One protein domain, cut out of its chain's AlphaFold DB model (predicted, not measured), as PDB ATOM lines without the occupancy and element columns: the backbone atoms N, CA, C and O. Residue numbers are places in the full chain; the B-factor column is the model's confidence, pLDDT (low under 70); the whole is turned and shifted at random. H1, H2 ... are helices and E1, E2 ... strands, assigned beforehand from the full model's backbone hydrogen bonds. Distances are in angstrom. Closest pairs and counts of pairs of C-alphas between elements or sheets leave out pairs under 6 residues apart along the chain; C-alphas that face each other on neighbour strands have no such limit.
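Overview. This is residues 168 to 279 of the 835 residues of the protein "RNB-like protein" of Dictyocaulus viviparus (UniProt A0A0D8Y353). A small parallel sheet of four strands, twisted by 91 degrees from edge to edge, has H3 and H4 over one face and the short H5 standing up from the other. H1 sits by the last residues of E1 and E3, with H2 near it, and residues 168 to 173 stick out as a free tail. The printed part has 112 residues, with five named helices and four named strands in the order E1 H1 H2 E2 H3 E3 H4 E4 H5; the sheet's order is E2, E1, E3, E4. The class is mixed, helices and strands, and the whole is compact, with a radius of gyration of the C-alphas of 13.5 A and spans of 37 by 35 by 25 A.

Arrangement. The inner strands E1, residues 189 to 194, and E3, residues 245 to 250, are parallel at 32 degrees, with N 193 and O 247 2.7 A apart, within hydrogen-bond range. Edge strand E2, residues 214 to 216, is parallel to E1 at 29 degrees, with N 215 and O 192 at 2.7 A. Edge strand E4, residues 266 to 268, is parallel to E3 at 38 degrees, with N 267 and O 248 at 3.0 A. H3, residues 224 to 238, runs along E3, over it at a height over the sheet of 9.6 A; the closest C-alphas are those of Ala 232 and Pro 246, 5.8 A apart. On the same face H4, residues 253 to 262, lies over E4 and along it at a height over the sheet of 8.1 A, on a local plane fitted to only just enough C-alphas, 6. H3 touches H4 with residues 225 to 229 alone, at a steep tilt of 43 degrees; the closest C-alphas, of Ser 229 and Asp 262, are 6.3 A apart. On the opposite face H5, residues 269 to 274, lies over E4 and stands up from the sheet at 54 degrees. H1, residues 196 to 201, only grazes the sheet with residues 196 to 199; the closest C-alphas of H1 and E3, of Val 198 and Cys 250, are 6.1 A apart. H2, residues 203 to 206, is not on the sheet and meets H1 only through their link. Two strand-helix-strand units, parallel neighbour strands with helices between, are E1, H1 H2, E2 and E3, H4, E4; E2, H3, E3 is a split one, with E1 between its strands, and the three crossovers are right-handed. Every O i to N i+4 pair is within hydrogen-bond range in H1, H3 and H5; H4 has 4 of 6, and H2 is too short for such a pair.

Along the chain. E1 begins at C-alpha 189, (220.507, 292.325, 220.967), and is 16.6 A long; E3 is 16.5 A. H3 is 21.2 A long from C-alpha 224, (200.919, 289.275, 236.284), and H4 is 14.6 A. H5 ends at C-alpha 274, (213.138, 307.668, 224.870).

Size, cuts and confidence. The C-alphas farthest apart, of Thr 168 and Asp 254, are 40.3 A apart. The printed part has no cut, and no link is long. Residues 168 to 188 hold no named element, but residues 179 to 180 pair antiparallel with residues 189 to 190 of E1. The mean pLDDT of the printed part is 76.1; it is under 70 in residues 168 to 182, residue 187 and residues 216 to 225.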
ATOM      1  N   THR A 168     213.710 271.252 216.797       67.25
ATOM      2  CA  THR A 168     212.808 270.128 216.493       67.25
ATOM      3  C   THR A 168     211.353 270.370 216.908       67.25
ATOM      4  O   THR A 168     210.477 269.612 216.502       67.25
ATOM      5  N   LEU A 169     211.091 271.395 217.727       67.00
ATOM      6  CA  LEU A 169     209.776 271.740 218.291       67.00
ATOM      7  C   LEU A 169     209.144 272.972 217.615       67.00
ATOM      8  O   LEU A 169     207.976 273.283 217.850       67.00
ATOM      9  N   ALA A 170     209.909 273.710 216.809       55.16
ATOM     10  CA  ALA A 170     209.500 274.990 216.247       55.16
ATOM     11  C   ALA A 170     208.558 274.811 215.041       55.16
ATOM     12  O   ALA A 170     209.004 274.646 213.910       55.16
ATOM     13  N   ILE A 171     207.245 274.871 215.280       54.88
ATOM     14  CA  ILE A 171     206.226 274.905 214.210       54.88
ATOM     15  C   ILE A 171     206.070 276.334 213.658       54.88
ATOM     16  O   ILE A 171     205.877 276.514 212.461       54.88
ATOM     17  N   ASN A 172     206.230 277.348 214.518       54.34
ATOM     18  CA  ASN A 172     206.163 278.767 214.172       54.34
ATOM     19  C   ASN A 172     207.436 279.464 214.667       54.34
ATOM     20  O   ASN A 172     207.648 279.607 215.871       54.34
ATOM     21  N   THR A 173     208.304 279.880 213.747       56.38
ATOM     22  CA  THR A 173     209.508 280.652 214.079       56.38
ATOM     23  C   THR A 173     209.175 282.137 214.173       56.38
ATOM     24  O   THR A 173     208.493 282.673 213.302       56.38
ATOM     25  N   ILE A 174     209.698 282.806 215.198       55.25
ATOM     26  CA  ILE A 174     209.648 284.265 215.354       55.25
ATOM     27  C   ILE A 174     210.255 284.941 214.118       55.25
ATOM     28  O   ILE A 174     211.119 284.367 213.446       55.25
ATOM     29  N   GLY A 175     209.792 286.164 213.827       54.41
ATOM     30  CA  GLY A 175     210.316 287.035 212.775       54.41
ATOM     31  C   GLY A 175     211.840 286.955 212.640       54.41
ATOM     32  O   GLY A 175     212.576 286.795 213.612       54.41
ATOM     33  N   LYS A 176     212.318 287.037 211.393       53.22
ATOM     34  CA  LYS A 176     213.662 286.616 210.958       53.22
ATOM     35  C   LYS A 176     214.850 287.294 211.689       53.22
ATOM     36  O   LYS A 176     215.988 286.914 211.404       53.22
ATOM     37  N   LYS A 177     214.650 288.296 212.570       61.78
ATOM     38  CA  LYS A 177     215.712 289.111 213.206       61.78
ATOM     39  C   LYS A 177     215.344 289.599 214.635       61.78
ATOM     40  O   LYS A 177     214.220 290.051 214.825       61.78
ATOM     41  N   PRO A 178     216.264 289.532 215.625       65.19
ATOM     42  CA  PRO A 178     216.104 290.188 216.934       65.19
ATOM     43  C   PRO A 178     216.226 291.719 216.815       65.19
ATOM     44  O   PRO A 178     216.779 292.201 215.827       65.19
ATOM     45  N   ASN A 179     215.798 292.480 217.832       67.06
ATOM     46  CA  ASN A 179     216.031 293.932 217.863       67.06
ATOM     47  C   ASN A 179     217.539 294.190 218.052       67.06
ATOM     48  O   ASN A 179     218.107 293.881 219.106       67.06
ATOM     49  N   VAL A 180     218.211 294.723 217.028       64.69
ATOM     50  CA  VAL A 180     219.680 294.857 216.996       64.69
ATOM     51  C   VAL A 180     220.119 296.216 217.534       64.69
ATOM     52  O   VAL A 180     220.113 297.188 216.791       64.69
ATOM     53  N   LYS A 181     220.577 296.288 218.793       60.94
ATOM     54  CA  LYS A 181     221.297 297.452 219.371       60.94
ATOM     55  C   LYS A 181     220.689 298.835 219.051       60.94
ATOM     56  O   LYS A 181     221.416 299.808 218.864       60.94
ATOM     57  N   GLU A 182     219.365 298.940 218.996       61.72
ATOM     58  CA  GLU A 182     218.686 300.196 218.630       61.72
ATOM     59  C   GLU A 182     218.409 301.120 219.829       61.72
ATOM     60  O   GLU A 182     217.902 302.229 219.649       61.72
ATOM     61  N   ASN A 183     218.755 300.691 221.049       72.62
ATOM     62  CA  ASN A 183     218.410 301.384 222.287       72.62
ATOM     63  C   ASN A 183     219.636 301.591 223.191       72.62
ATOM     64  O   ASN A 183     220.339 300.636 223.514       72.62
ATOM     65  N   ALA A 184     219.851 302.830 223.641       75.00
ATOM     66  CA  ALA A 184     220.949 303.214 224.527       75.00
ATOM     67  C   ALA A 184     220.849 302.592 225.932       75.00
ATOM     68  O   ALA A 184     221.861 302.458 226.618       75.00
ATOM     69  N   LEU A 185     219.637 302.228 226.362       79.00
ATOM     70  CA  LEU A 185     219.360 301.667 227.687       79.00
ATOM     71  C   LEU A 185     219.643 300.161 227.773       79.00
ATOM     72  O   LEU A 185     219.681 299.607 228.869       79.00
ATOM     73  N   VAL A 186     219.835 299.493 226.632       78.38
ATOM     74  CA  VAL A 186     219.926 298.035 226.557       78.38
ATOM     75  C   VAL A 186     221.296 297.606 226.035       78.38
ATOM     76  O   VAL A 186     221.667 297.952 224.910       78.38
ATOM     77  N   PRO A 187     222.040 296.777 226.783       69.81
ATOM     78  CA  PRO A 187     223.301 296.236 226.306       69.81
ATOM     79  C   PRO A 187     223.050 295.073 225.330       69.81
ATOM     80  O   PRO A 187     222.920 293.927 225.739       69.81
ATOM     81  N   GLY A 188     223.009 295.351 224.023       76.25
ATOM     82  CA  GLY A 188     223.072 294.312 222.983       76.25
ATOM     83  C   GLY A 188     221.762 293.998 222.251       76.25
ATOM     84  O   GLY A 188     220.859 294.833 222.149       76.25
ATOM     85  N   ASN A 189     221.707 292.803 221.653       82.38
ATOM     86  CA  ASN A 189     220.507 292.325 220.967       82.38
ATOM     87  C   ASN A 189     219.484 291.885 222.005       82.38
ATOM     88  O   ASN A 189     219.834 291.248 222.998       82.38
ATOM     89  N   HIS A 190     218.220 292.207 221.776       84.19
ATOM     90  CA  HIS A 190     217.198 291.942 222.774       84.19
ATOM     91  C   HIS A 190     215.859 291.535 222.173       84.19
ATOM     92  O   HIS A 190     215.580 291.732 220.987       84.19
ATOM     93  N   ALA A 191     215.044 290.957 223.045       84.44
ATOM     94  CA  ALA A 191     213.671 290.556 222.822       84.44
ATOM     95  C   ALA A 191     212.782 291.250 223.857       84.44
ATOM     96  O   ALA A 191     213.153 291.366 225.024       84.44
ATOM     97  N   ILE A 192     211.612 291.712 223.437       85.44
ATOM     98  CA  ILE A 192     210.698 292.478 224.283       85.44
ATOM     99  C   ILE A 192     209.612 291.547 224.806       85.44
ATOM    100  O   ILE A 192     208.960 290.882 224.018       85.44
ATOM    101  N   ILE A 193     209.375 291.526 226.111       85.81
ATOM    102  CA  ILE A 193     208.250 290.867 226.772       85.81
ATOM    103  C   ILE A 193     207.309 291.968 227.249       85.81
ATOM    104  O   ILE A 193     207.719 292.871 227.981       85.81
ATOM    105  N   VAL A 194     206.053 291.910 226.820       82.06
ATOM    106  CA  VAL A 194     205.087 292.989 227.050       82.06
ATOM    107  C   VAL A 194     204.031 292.530 228.046       82.06
ATOM    108  O   VAL A 194     203.478 291.436 227.912       82.06
ATOM    109  N   ASP A 195     203.741 293.366 229.043       79.19
ATOM    110  CA  ASP A 195     202.584 293.155 229.911       79.19
ATOM    111  C   ASP A 195     201.270 293.365 229.136       79.19
ATOM    112  O   ASP A 195     201.172 294.203 228.239       79.19
ATOM    113  N   ALA A 196     200.222 292.628 229.499       74.75
ATOM    114  CA  ALA A 196     198.924 292.694 228.836       74.75
ATOM    115  C   ALA A 196     198.337 294.114 228.841       74.75
ATOM    116  O   ALA A 196     197.667 294.507 227.890       74.75
ATOM    117  N   GLU A 197     198.595 294.898 229.889       76.12
ATOM    118  CA  GLU A 197     198.106 296.273 229.975       76.12
ATOM    119  C   GLU A 197     198.856 297.229 229.043       76.12
ATOM    120  O   GLU A 197     198.223 298.073 228.409       76.12
ATOM    121  N   VAL A 198     200.171 297.044 228.877       78.38
ATOM    122  CA  VAL A 198     200.963 297.780 227.880       78.38
ATOM    123  C   VAL A 198     200.460 297.455 226.480       78.38
ATOM    124  O   VAL A 198     200.263 298.360 225.679       78.38
ATOM    125  N   LEU A 199     200.199 296.175 226.198       78.31
ATOM    126  CA  LEU A 199     199.692 295.756 224.894       78.31
ATOM    127  C   LEU A 199     198.316 296.365 224.600       78.31
ATOM    128  O   LEU A 199     198.089 296.814 223.489       78.31
ATOM    129  N   ILE A 200     197.408 296.407 225.581       75.25
ATOM    130  CA  ILE A 200     196.066 296.984 225.402       75.25
ATOM    131  C   ILE A 200     196.129 298.502 225.214       75.25
ATOM    132  O   ILE A 200     195.415 299.027 224.365       75.25
ATOM    133  N   ARG A 201     196.950 299.207 226.004       74.06
ATOM    134  CA  ARG A 201     197.052 300.674 225.941       74.06
ATOM    135  C   ARG A 201     197.853 301.162 224.735       74.06
ATOM    136  O   ARG A 201     197.563 302.226 224.224       74.06
ATOM    137  N   PHE A 202     198.849 300.409 224.282       76.62
ATOM    138  CA  PHE A 202     199.821 300.885 223.295       76.62
ATOM    139  C   PHE A 202     199.940 299.960 222.078       76.62
ATOM    140  O   PHE A 202     201.009 299.864 221.478       76.62
ATOM    141  N   ILE A 203     198.859 299.266 221.701       79.12
ATOM    142  CA  ILE A 203     198.866 298.338 220.556       79.12
ATOM    143  C   ILE A 203     199.316 299.025 219.259       79.12
ATOM    144  O   ILE A 203     200.092 298.447 218.499       79.12
ATOM    145  N   ASP A 204     198.900 300.278 219.058       76.31
ATOM    146  CA  ASP A 204     199.200 301.070 217.863       76.31
ATOM    147  C   ASP A 204     200.711 301.332 217.717       76.31
ATOM    148  O   ASP A 204     201.252 301.315 216.611       76.31
ATOM    149  N   ILE A 205     201.421 301.475 218.840       80.75
ATOM    150  CA  ILE A 205     202.873 301.698 218.880       80.75
ATOM    151  C   ILE A 205     203.637 300.455 218.415       80.75
ATOM    152  O   ILE A 205     204.637 300.571 217.700       80.75
ATOM    153  N   PHE A 206     203.157 299.259 218.771       79.75
ATOM    154  CA  PHE A 206     203.772 297.994 218.357       79.75
ATOM    155  C   PHE A 206     203.570 297.674 216.869       79.75
ATOM    156  O   PHE A 206     204.229 296.772 216.361       79.75
ATOM    157  N   GLY A 207     202.713 298.416 216.158       71.56
ATOM    158  CA  GLY A 207     202.589 298.334 214.699       71.56
ATOM    159  C   GLY A 207     203.760 298.964 213.931       71.56
ATOM    160  O   GLY A 207     203.849 298.810 212.716       71.56
ATOM    161  N   SER A 208     204.656 299.679 214.615       76.38
ATOM    162  CA  SER A 208     205.845 300.296 214.022       76.38
ATOM    163  C   SER A 208     206.949 299.276 213.716       76.38
ATOM    164  O   SER A 208     207.254 298.414 214.538       76.38
ATOM    165  N   ASP A 209     207.657 299.464 212.595       73.75
ATOM    166  CA  ASP A 209     208.827 298.659 212.183       73.75
ATOM    167  C   ASP A 209     209.981 298.634 213.212       73.75
ATOM    168  O   ASP A 209     210.917 297.837 213.091       73.75
ATOM    169  N   LEU A 210     209.941 299.532 214.204       75.81
ATOM    170  CA  LEU A 210     210.907 299.615 215.304       75.81
ATOM    171  C   LEU A 210     210.753 298.469 216.319       75.81
ATOM    172  O   LEU A 210     211.677 298.190 217.080       75.81
ATOM    173  N   PHE A 211     209.605 297.787 216.336       78.50
ATOM    174  CA  PHE A 211     209.341 296.652 217.216       78.50
ATOM    175  C   PHE A 211     209.324 295.352 216.401       78.50
ATOM    176  O   PHE A 211     208.310 294.990 215.816       78.50
ATOM    177  N   GLN A 212     210.441 294.616 216.357       71.00
ATOM    178  CA  GLN A 212     210.554 293.406 215.518       71.00
ATOM    179  C   GLN A 212     210.388 292.101 216.305       71.00
ATOM    180  O   GLN A 212     209.854 291.122 215.784       71.00
ATOM    181  N   CYS A 213     210.850 292.065 217.559       73.19
ATOM    182  CA  CYS A 213     210.843 290.859 218.390       73.19
ATOM    183  C   CYS A 213     210.063 291.081 219.694       73.19
ATOM    184  O   CYS A 213     210.641 291.428 220.726       73.19
ATOM    185  N   VAL A 214     208.740 290.891 219.628       74.69
ATOM    186  CA  VAL A 214     207.804 291.104 220.742       74.69
ATOM    187  C   VAL A 214     207.165 289.779 221.174       74.69
ATOM    188  O   VAL A 214     206.570 289.063 220.373       74.69
ATOM    189  N   PHE A 215     207.282 289.463 222.460       74.06
ATOM    190  CA  PHE A 215     206.708 288.311 223.139       74.06
ATOM    191  C   PHE A 215     205.463 288.744 223.904       74.06
ATOM    192  O   PHE A 215     205.537 289.415 224.936       74.06
ATOM    193  N   CYS A 216     204.313 288.293 223.415       69.12
ATOM    194  CA  CYS A 216     203.043 288.433 224.110       69.12
ATOM    195  C   CYS A 216     202.751 287.133 224.853       69.12
ATOM    196  O   CYS A 216     202.411 286.115 224.246       69.12
ATOM    197  N   GLN A 217     202.887 287.146 226.177       65.50
ATOM    198  CA  GLN A 217     202.474 286.005 226.980       65.50
ATOM    199  C   GLN A 217     200.955 286.058 227.200       65.50
ATOM    200  O   GLN A 217     200.383 287.117 227.440       65.50
ATOM    201  N   SER A 218     200.278 284.909 227.163       58.34
ATOM    202  CA  SER A 218     198.816 284.788 227.299       58.34
ATOM    203  C   SER A 218     198.278 285.048 228.726       58.34
ATOM    204  O   SER A 218     197.323 284.406 229.169       58.34
ATOM    205  N   VAL A 219     198.900 285.941 229.502       53.03
ATOM    206  CA  VAL A 219     198.648 286.083 230.943       53.03
ATOM    207  C   VAL A 219     197.462 287.014 231.213       53.03
ATOM    208  O   VAL A 219     197.609 288.202 231.469       53.03
ATOM    209  N   VAL A 220     196.260 286.434 231.258       46.94
ATOM    210  CA  VAL A 220     195.044 287.058 231.829       46.94
ATOM    211  C   VAL A 220     194.836 286.594 233.285       46.94
ATOM    212  O   VAL A 220     193.729 286.257 233.699       46.94
ATOM    213  N   LEU A 221     195.906 286.478 234.084       48.28
ATOM    214  CA  LEU A 221     195.835 285.930 235.450       48.28
ATOM    215  C   LEU A 221     196.168 286.959 236.541       48.28
ATOM    216  O   LEU A 221     196.898 287.914 236.313       48.28
ATOM    217  N   LEU A 222     195.627 286.710 237.740       44.41
ATOM    218  CA  LEU A 222     195.645 287.536 238.964       44.41
ATOM    219  C   LEU A 222     197.033 287.766 239.617       44.41
ATOM    220  O   LEU A 222     197.092 288.281 240.727       44.41
ATOM    221  N   GLN A 223     198.141 287.404 238.962       55.12
ATOM    222  CA  GLN A 223     199.520 287.591 239.450       55.12
ATOM    223  C   GLN A 223     200.463 287.854 238.265       55.12
ATOM    224  O   GLN A 223     201.306 287.025 237.930       55.12
ATOM    225  N   ARG A 224     200.255 288.975 237.567       66.12
ATOM    226  CA  ARG A 224     200.919 289.275 236.284       66.12
ATOM    227  C   ARG A 224     202.429 289.465 236.433       66.12
ATOM    228  O   ARG A 224     203.199 288.805 235.744       66.12
ATOM    229  N   GLU A 225     202.843 290.288 237.390       69.56
ATOM    230  CA  GLU A 225     204.235 290.738 237.544       69.56
ATOM    231  C   GLU A 225     205.205 289.600 237.900       69.56
ATOM    232  O   GLU A 225     206.244 289.449 237.257       69.56
ATOM    233  N   MET A 226     204.839 288.727 238.848       72.62
ATOM    234  CA  MET A 226     205.661 287.562 239.219       72.62
ATOM    235  C   MET A 226     205.850 286.575 238.061       72.62
ATOM    236  O   MET A 226     206.907 285.965 237.924       72.62
ATOM    237  N   VAL A 227     204.820 286.367 237.235       78.00
ATOM    238  CA  VAL A 227     204.920 285.437 236.102       78.00
ATOM    239  C   VAL A 227     205.856 286.005 235.040       78.00
ATOM    240  O   VAL A 227     206.705 285.269 234.537       78.00
ATOM    241  N   LEU A 228     205.742 287.303 234.747       81.50
ATOM    242  CA  LEU A 228     206.617 287.993 233.800       81.50
ATOM    243  C   LEU A 228     208.083 287.926 234.243       81.50
ATOM    244  O   LEU A 228     208.943 287.565 233.438       81.50
ATOM    245  N   SER A 229     208.371 288.183 235.523       83.69
ATOM    246  CA  SER A 229     209.743 288.147 236.042       83.69
ATOM    247  C   SER A 229     210.353 286.739 235.998       83.69
ATOM    248  O   SER A 229     211.505 286.572 235.594       83.69
ATOM    249  N   VAL A 230     209.580 285.698 236.332       86.38
ATOM    250  CA  VAL A 230     210.024 284.295 236.231       86.38
ATOM    251  C   VAL A 230     210.278 283.890 234.778       86.38
ATOM    252  O   VAL A 230     211.284 283.238 234.492       86.38
ATOM    253  N   CYS A 231     209.409 284.297 233.849       85.50
ATOM    254  CA  CYS A 231     209.581 283.991 232.428       85.50
ATOM    255  C   CYS A 231     210.812 284.689 231.845       85.50
ATOM    256  O   CYS A 231     211.600 284.046 231.154       85.50
ATOM    257  N   ALA A 232     211.028 285.966 232.171       87.00
ATOM    258  CA  ALA A 232     212.215 286.696 231.738       87.00
ATOM    259  C   ALA A 232     213.508 286.054 232.266       87.00
ATOM    260  O   ALA A 232     214.442 285.853 231.495       87.00
ATOM    261  N   LYS A 233     213.543 285.635 233.541       89.12
ATOM    262  CA  LYS A 233     214.685 284.903 234.125       89.12
ATOM    263  C   LYS A 233     214.965 283.588 233.398       89.12
ATOM    264  O   LYS A 233     216.120 283.284 233.106       89.12
ATOM    265  N   PHE A 234     213.921 282.816 233.097       88.00
ATOM    266  CA  PHE A 234     214.059 281.566 232.352       88.00
ATOM    267  C   PHE A 234     214.618 281.809 230.944       88.00
ATOM    268  O   PHE A 234     215.575 281.150 230.542       88.00
ATOM    269  N   LEU A 235     214.063 282.780 230.216       86.50
ATOM    270  CA  LEU A 235     214.503 283.115 228.863       86.50
ATOM    271  C   LEU A 235     215.923 283.692 228.841       86.50
ATOM    272  O   LEU A 235     216.689 283.349 227.949       86.50
ATOM    273  N   ALA A 236     216.308 284.488 229.841       87.94
ATOM    274  CA  ALA A 236     217.662 285.029 229.952       87.94
ATOM    275  C   ALA A 236     218.707 283.914 230.095       87.94
ATOM    276  O   ALA A 236     219.769 283.975 229.482       87.94
ATOM    277  N   LEU A 237     218.389 282.868 230.866       88.31
ATOM    278  CA  LEU A 237     219.244 281.687 230.995       88.31
ATOM    279  C   LEU A 237     219.249 280.844 229.715       88.31
ATOM    280  O   LEU A 237     220.305 280.399 229.278       88.31
ATOM    281  N   HIS A 238     218.083 280.636 229.103       86.06
ATOM    282  CA  HIS A 238     217.940 279.800 227.912       86.06
ATOM    283  C   HIS A 238     218.570 280.423 226.654       86.06
ATOM    284  O   HIS A 238     219.101 279.707 225.810       86.06
ATOM    285  N   TRP A 239     218.547 281.752 226.525       85.62
ATOM    286  CA  TRP A 239     219.117 282.481 225.386       85.62
ATOM    287  C   TRP A 239     220.547 282.977 225.607       85.62
ATOM    288  O   TRP A 239     221.088 283.651 224.729       85.62
ATOM    289  N   ALA A 240     221.187 282.609 226.720       82.00
ATOM    290  CA  ALA A 240     222.563 283.001 227.014       82.00
ATOM    291  C   ALA A 240     223.544 282.618 225.885       82.00
ATOM    292  O   ALA A 240     224.440 283.391 225.557       82.00
ATOM    293  N   GLU A 241     223.341 281.467 225.233       78.31
ATOM    294  CA  GLU A 241     224.161 281.008 224.098       78.31
ATOM    295  C   GLU A 241     223.865 281.755 222.784       78.31
ATOM    296  O   GLU A 241     224.688 281.774 221.872       78.31
ATOM    297  N   SER A 242     222.690 282.383 222.678       74.81
ATOM    298  CA  SER A 242     222.224 283.090 221.479       74.81
ATOM    299  C   SER A 242     222.504 284.600 221.493       74.81
ATOM    300  O   SER A 242     222.182 285.263 220.508       74.81
ATOM    301  N   ASP A 243     223.097 285.137 222.570       79.69
ATOM    302  CA  ASP A 243     223.390 286.571 222.768       79.69
ATOM    303  C   ASP A 243     222.144 287.470 222.617       79.69
ATOM    304  O   ASP A 243     222.168 288.504 221.946       79.69
ATOM    305  N   ILE A 244     221.012 287.037 223.192       81.56
ATOM    306  CA  ILE A 244     219.742 287.782 223.192       81.56
ATOM    307  C   ILE A 244     219.266 287.983 224.627       81.56
ATOM    308  O   ILE A 244     219.048 287.022 225.364       81.56
ATOM    309  N   LEU A 245     219.034 289.241 224.991       85.94
ATOM    310  CA  LEU A 245     218.543 289.629 226.308       85.94
ATOM    311  C   LEU A 245     217.014 289.824 226.302       85.94
ATOM    312  O   LEU A 245     216.517 290.618 225.502       85.94
ATOM    313  N   PRO A 246     216.238 289.163 227.178       87.00
ATOM    314  CA  PRO A 246     214.829 289.496 227.355       87.00
ATOM    315  C   PRO A 246     214.673 290.777 228.179       87.00
ATOM    316  O   PRO A 246     215.340 290.960 229.195       87.00
ATOM    317  N   ILE A 247     213.753 291.642 227.769       88.25
ATOM    318  CA  ILE A 247     213.411 292.898 228.446       88.25
ATOM    319  C   ILE A 247     211.933 292.891 228.779       88.25
ATOM    320  O   ILE A 247     211.141 292.451 227.954       88.25
ATOM    321  N   ILE A 248     211.550 293.425 229.936       86.44
ATOM    322  CA  ILE A 248     210.140 293.590 230.303       86.44
ATOM    323  C   ILE A 248     209.717 295.049 230.103       86.44
ATOM    324  O   ILE A 248     210.383 295.956 230.604       86.44
ATOM    325  N   LEU A 249     208.601 295.265 229.399       86.25
ATOM    326  CA  LEU A 249     207.932 296.565 229.313       86.25
ATOM    327  C   LEU A 249     206.692 296.601 230.206       86.25
ATOM    328  O   LEU A 249     205.815 295.739 230.087       86.25
ATOM    329  N   CYS A 250     206.605 297.626 231.054       83.69
ATOM    330  CA  CYS A 250     205.465 297.900 231.931       83.69
ATOM    331  C   CYS A 250     204.847 299.287 231.673       83.69
ATOM    332  O   CYS A 250     205.426 300.127 230.978       83.69
ATOM    333  N   VAL A 251     203.638 299.500 232.206       75.75
ATOM    334  CA  VAL A 251     202.875 300.745 232.015       75.75
ATOM    335  C   VAL A 251     203.340 301.825 232.989       75.75
ATOM    336  O   VAL A 251     203.775 302.885 232.553       75.75
ATOM    337  N   ASP A 252     203.279 301.523 234.287       78.75
ATOM    338  CA  ASP A 252     203.428 302.506 235.361       78.75
ATOM    339  C   ASP A 252     204.722 302.293 236.167       78.75
ATOM    340  O   ASP A 252     205.250 301.177 236.261       78.75
ATOM    341  N   ASP A 253     205.200 303.366 236.801       79.12
ATOM    342  CA  ASP A 253     206.404 303.361 237.647       79.12
ATOM    343  C   ASP A 253     206.252 302.471 238.895       79.12
ATOM    344  O   ASP A 253     207.225 301.879 239.372       79.12
ATOM    345  N   ASP A 254     205.026 302.310 239.399       78.75
ATOM    346  CA  ASP A 254     204.738 301.422 240.528       78.75
ATOM    347  C   ASP A 254     205.026 299.957 240.159       78.75
ATOM    348  O   ASP A 254     205.736 299.252 240.885       78.75
ATOM    349  N   ALA A 255     204.559 299.513 238.987       77.31
ATOM    350  CA  ALA A 255     204.835 298.173 238.464       77.31
ATOM    351  C   ALA A 255     206.329 297.992 238.147       77.31
ATOM    352  O   ALA A 255     206.914 296.944 238.439       77.31
ATOM    353  N   LEU A 256     206.971 299.035 237.608       82.88
ATOM    354  CA  LEU A 256     208.409 299.052 237.338       82.88
ATOM    355  C   LEU A 256     209.228 298.801 238.606       82.88
ATOM    356  O   LEU A 256     210.184 298.023 238.578       82.88
ATOM    357  N   SER A 257     208.864 299.452 239.714       83.12
ATOM    358  CA  SER A 257     209.580 299.329 240.983       83.12
ATOM    359  C   SER A 257     209.569 297.891 241.509       83.12
ATOM    360  O   SER A 257     210.609 297.380 241.926       83.12
ATOM    361  N   THR A 258     208.431 297.203 241.391       83.06
ATOM    362  CA  THR A 258     208.273 295.798 241.789       83.06
ATOM    363  C   THR A 258     209.049 294.867 240.861       83.06
ATOM    364  O   THR A 258     209.775 293.989 241.326       83.06
ATOM    365  N   LEU A 259     208.964 295.085 239.545       83.56
ATOM    366  CA  LEU A 259     209.659 294.260 238.556       83.56
ATOM    367  C   LEU A 259     211.180 294.395 238.643       83.56
ATOM    368  O   LEU A 259     211.872 293.384 238.552       83.56
ATOM    369  N   ARG A 260     211.712 295.602 238.879       85.75
ATOM    370  CA  ARG A 260     213.162 295.840 239.015       85.75
ATOM    371  C   ARG A 260     213.782 295.149 240.228       85.75
ATOM    372  O   ARG A 260     214.967 294.830 240.179       85.75
ATOM    373  N   LEU A 261     213.011 294.889 241.289       85.12
ATOM    374  CA  LEU A 261     213.491 294.094 242.428       85.12
ATOM    375  C   LEU A 261     213.792 292.647 242.024       85.12
ATOM    376  O   LEU A 261     214.727 292.043 242.544       85.12
ATOM    377  N   ASP A 262     213.013 292.105 241.088       84.00
ATOM    378  CA  ASP A 262     213.156 290.731 240.627       84.00
ATOM    379  C   ASP A 262     214.034 290.599 239.379       84.00
ATOM    380  O   ASP A 262     214.763 289.613 239.264       84.00
ATOM    381  N   TYR A 263     213.940 291.528 238.428       86.12
ATOM    382  CA  TYR A 263     214.605 291.476 237.129       86.12
ATOM    383  C   TYR A 263     215.053 292.876 236.676       86.12
ATOM    384  O   TYR A 263     214.234 293.752 236.396       86.12
ATOM    385  N   GLU A 264     216.370 293.068 236.578       85.31
ATOM    386  CA  GLU A 264     217.021 294.369 236.354       85.31
ATOM    387  C   GLU A 264     216.627 295.036 235.023       85.31
ATOM    388  O   GLU A 264     216.409 296.246 234.981       85.31
ATOM    389  N   PHE A 265     216.467 294.257 233.947       86.62
ATOM    390  CA  PHE A 265     216.149 294.766 232.606       86.62
ATOM    391  C   PHE A 265     214.641 294.965 232.404       86.62
ATOM    392  O   PHE A 265     214.019 294.374 231.516       86.62
ATOM    393  N   SER A 266     214.065 295.805 233.259       87.81
ATOM    394  CA  SER A 266     212.667 296.230 233.209       87.81
ATOM    395  C   SER A 266     212.601 297.746 233.010       87.81
ATOM    396  O   SER A 266     213.299 298.500 233.701       87.81
ATOM    397  N   PHE A 267     211.761 298.191 232.073       88.25
ATOM    398  CA  PHE A 267     211.582 299.601 231.712       88.25
ATOM    399  C   PHE A 267     210.099 299.923 231.538       88.25
ATOM    400  O   PHE A 267     209.314 299.060 231.134       88.25
ATOM    401  N   THR A 268     209.711 301.175 231.774       87.06
ATOM    402  CA  THR A 268     208.419 301.635 231.252       87.06
ATOM    403  C   THR A 268     208.508 301.757 229.740       87.06
ATOM    404  O   THR A 268     209.582 301.989 229.172       87.06
ATOM    405  N   ILE A 269     207.369 301.638 229.059       84.00
ATOM    406  CA  ILE A 269     207.336 301.844 227.607       84.00
ATOM    407  C   ILE A 269     207.892 303.230 227.224       84.00
ATOM    408  O   ILE A 269     208.581 303.363 226.213       84.00
ATOM    409  N   LYS A 270     207.683 304.250 228.070       82.81
ATOM    410  CA  LYS A 270     208.147 305.625 227.838       82.81
ATOM    411  C   LYS A 270     209.663 305.737 227.962       82.81
ATOM    412  O   LYS A 270     210.298 306.289 227.066       82.81
ATOM    413  N   GLU A 271     210.244 305.171 229.022       84.94
ATOM    414  CA  GLU A 271     211.702 305.083 229.182       84.94
ATOM    415  C   GLU A 271     212.336 304.361 227.984       84.94
ATOM    416  O   GLU A 271     213.306 304.844 227.398       84.94
ATOM    417  N   TYR A 272     211.745 303.238 227.566       86.56
ATOM    418  CA  TYR A 272     212.250 302.448 226.450       86.56
ATOM    419  C   TYR A 272     212.244 303.231 225.129       86.56
ATOM    420  O   TYR A 272     213.273 303.277 224.451       86.56
ATOM    421  N   VAL A 273     211.139 303.899 224.779       84.69
ATOM    422  CA  VAL A 273     211.036 304.708 223.548       84.69
ATOM    423  C   VAL A 273     211.992 305.907 223.576       84.69
ATOM    424  O   VAL A 273     212.629 306.212 222.567       84.69
ATOM    425  N   GLN A 274     212.179 306.562 224.729       85.00
ATOM    426  CA  GLN A 274     213.138 307.668 224.870       85.00
ATOM    427  C   GLN A 274     214.588 307.239 224.602       85.00
ATOM    428  O   GLN A 274     215.362 308.014 224.025       85.00
ATOM    429  N   GLY A 275     214.936 306.009 224.996       81.88
ATOM    430  CA  GLY A 275     216.251 305.404 224.794       81.88
ATOM    431  C   GLY A 275     216.565 304.994 223.349       81.88
ATOM    432  O   GLY A 275     217.724 304.701 223.046       81.88
ATOM    433  N   MET A 276     215.583 304.997 222.441       84.06
ATOM    434  CA  MET A 276     215.790 304.628 221.036       84.06
ATOM    435  C   MET A 276     216.666 305.643 220.286       84.06
ATOM    436  O   MET A 276     216.532 306.862 220.433       84.06
ATOM    437  N   HIS A 277     217.541 305.139 219.413       78.31
ATOM    438  CA  HIS A 277     218.415 305.967 218.574       78.31
ATOM    439  C   HIS A 277     217.713 306.566 217.338       78.31
ATOM    440  O   HIS A 277     218.236 307.502 216.733       78.31
ATOM    441  N   SER A 278     216.538 306.054 216.956       76.62
ATOM    442  CA  SER A 278     215.813 306.472 215.748       76.62
ATOM    443  C   SER A 278     215.172 307.867 215.883       76.62
ATOM    444  O   SER A 278     214.585 308.166 216.924       76.62
ATOM    445  N   PRO A 279     215.188 308.714 214.831       72.56
ATOM    446  CA  PRO A 279     214.468 309.993 214.829       72.56
ATOM    447  C   PRO A 279     212.940 309.822 214.901       72.56
ATOM    448  O   PRO A 279     212.259 310.716 215.399       72.56
TER     449      PRO A 279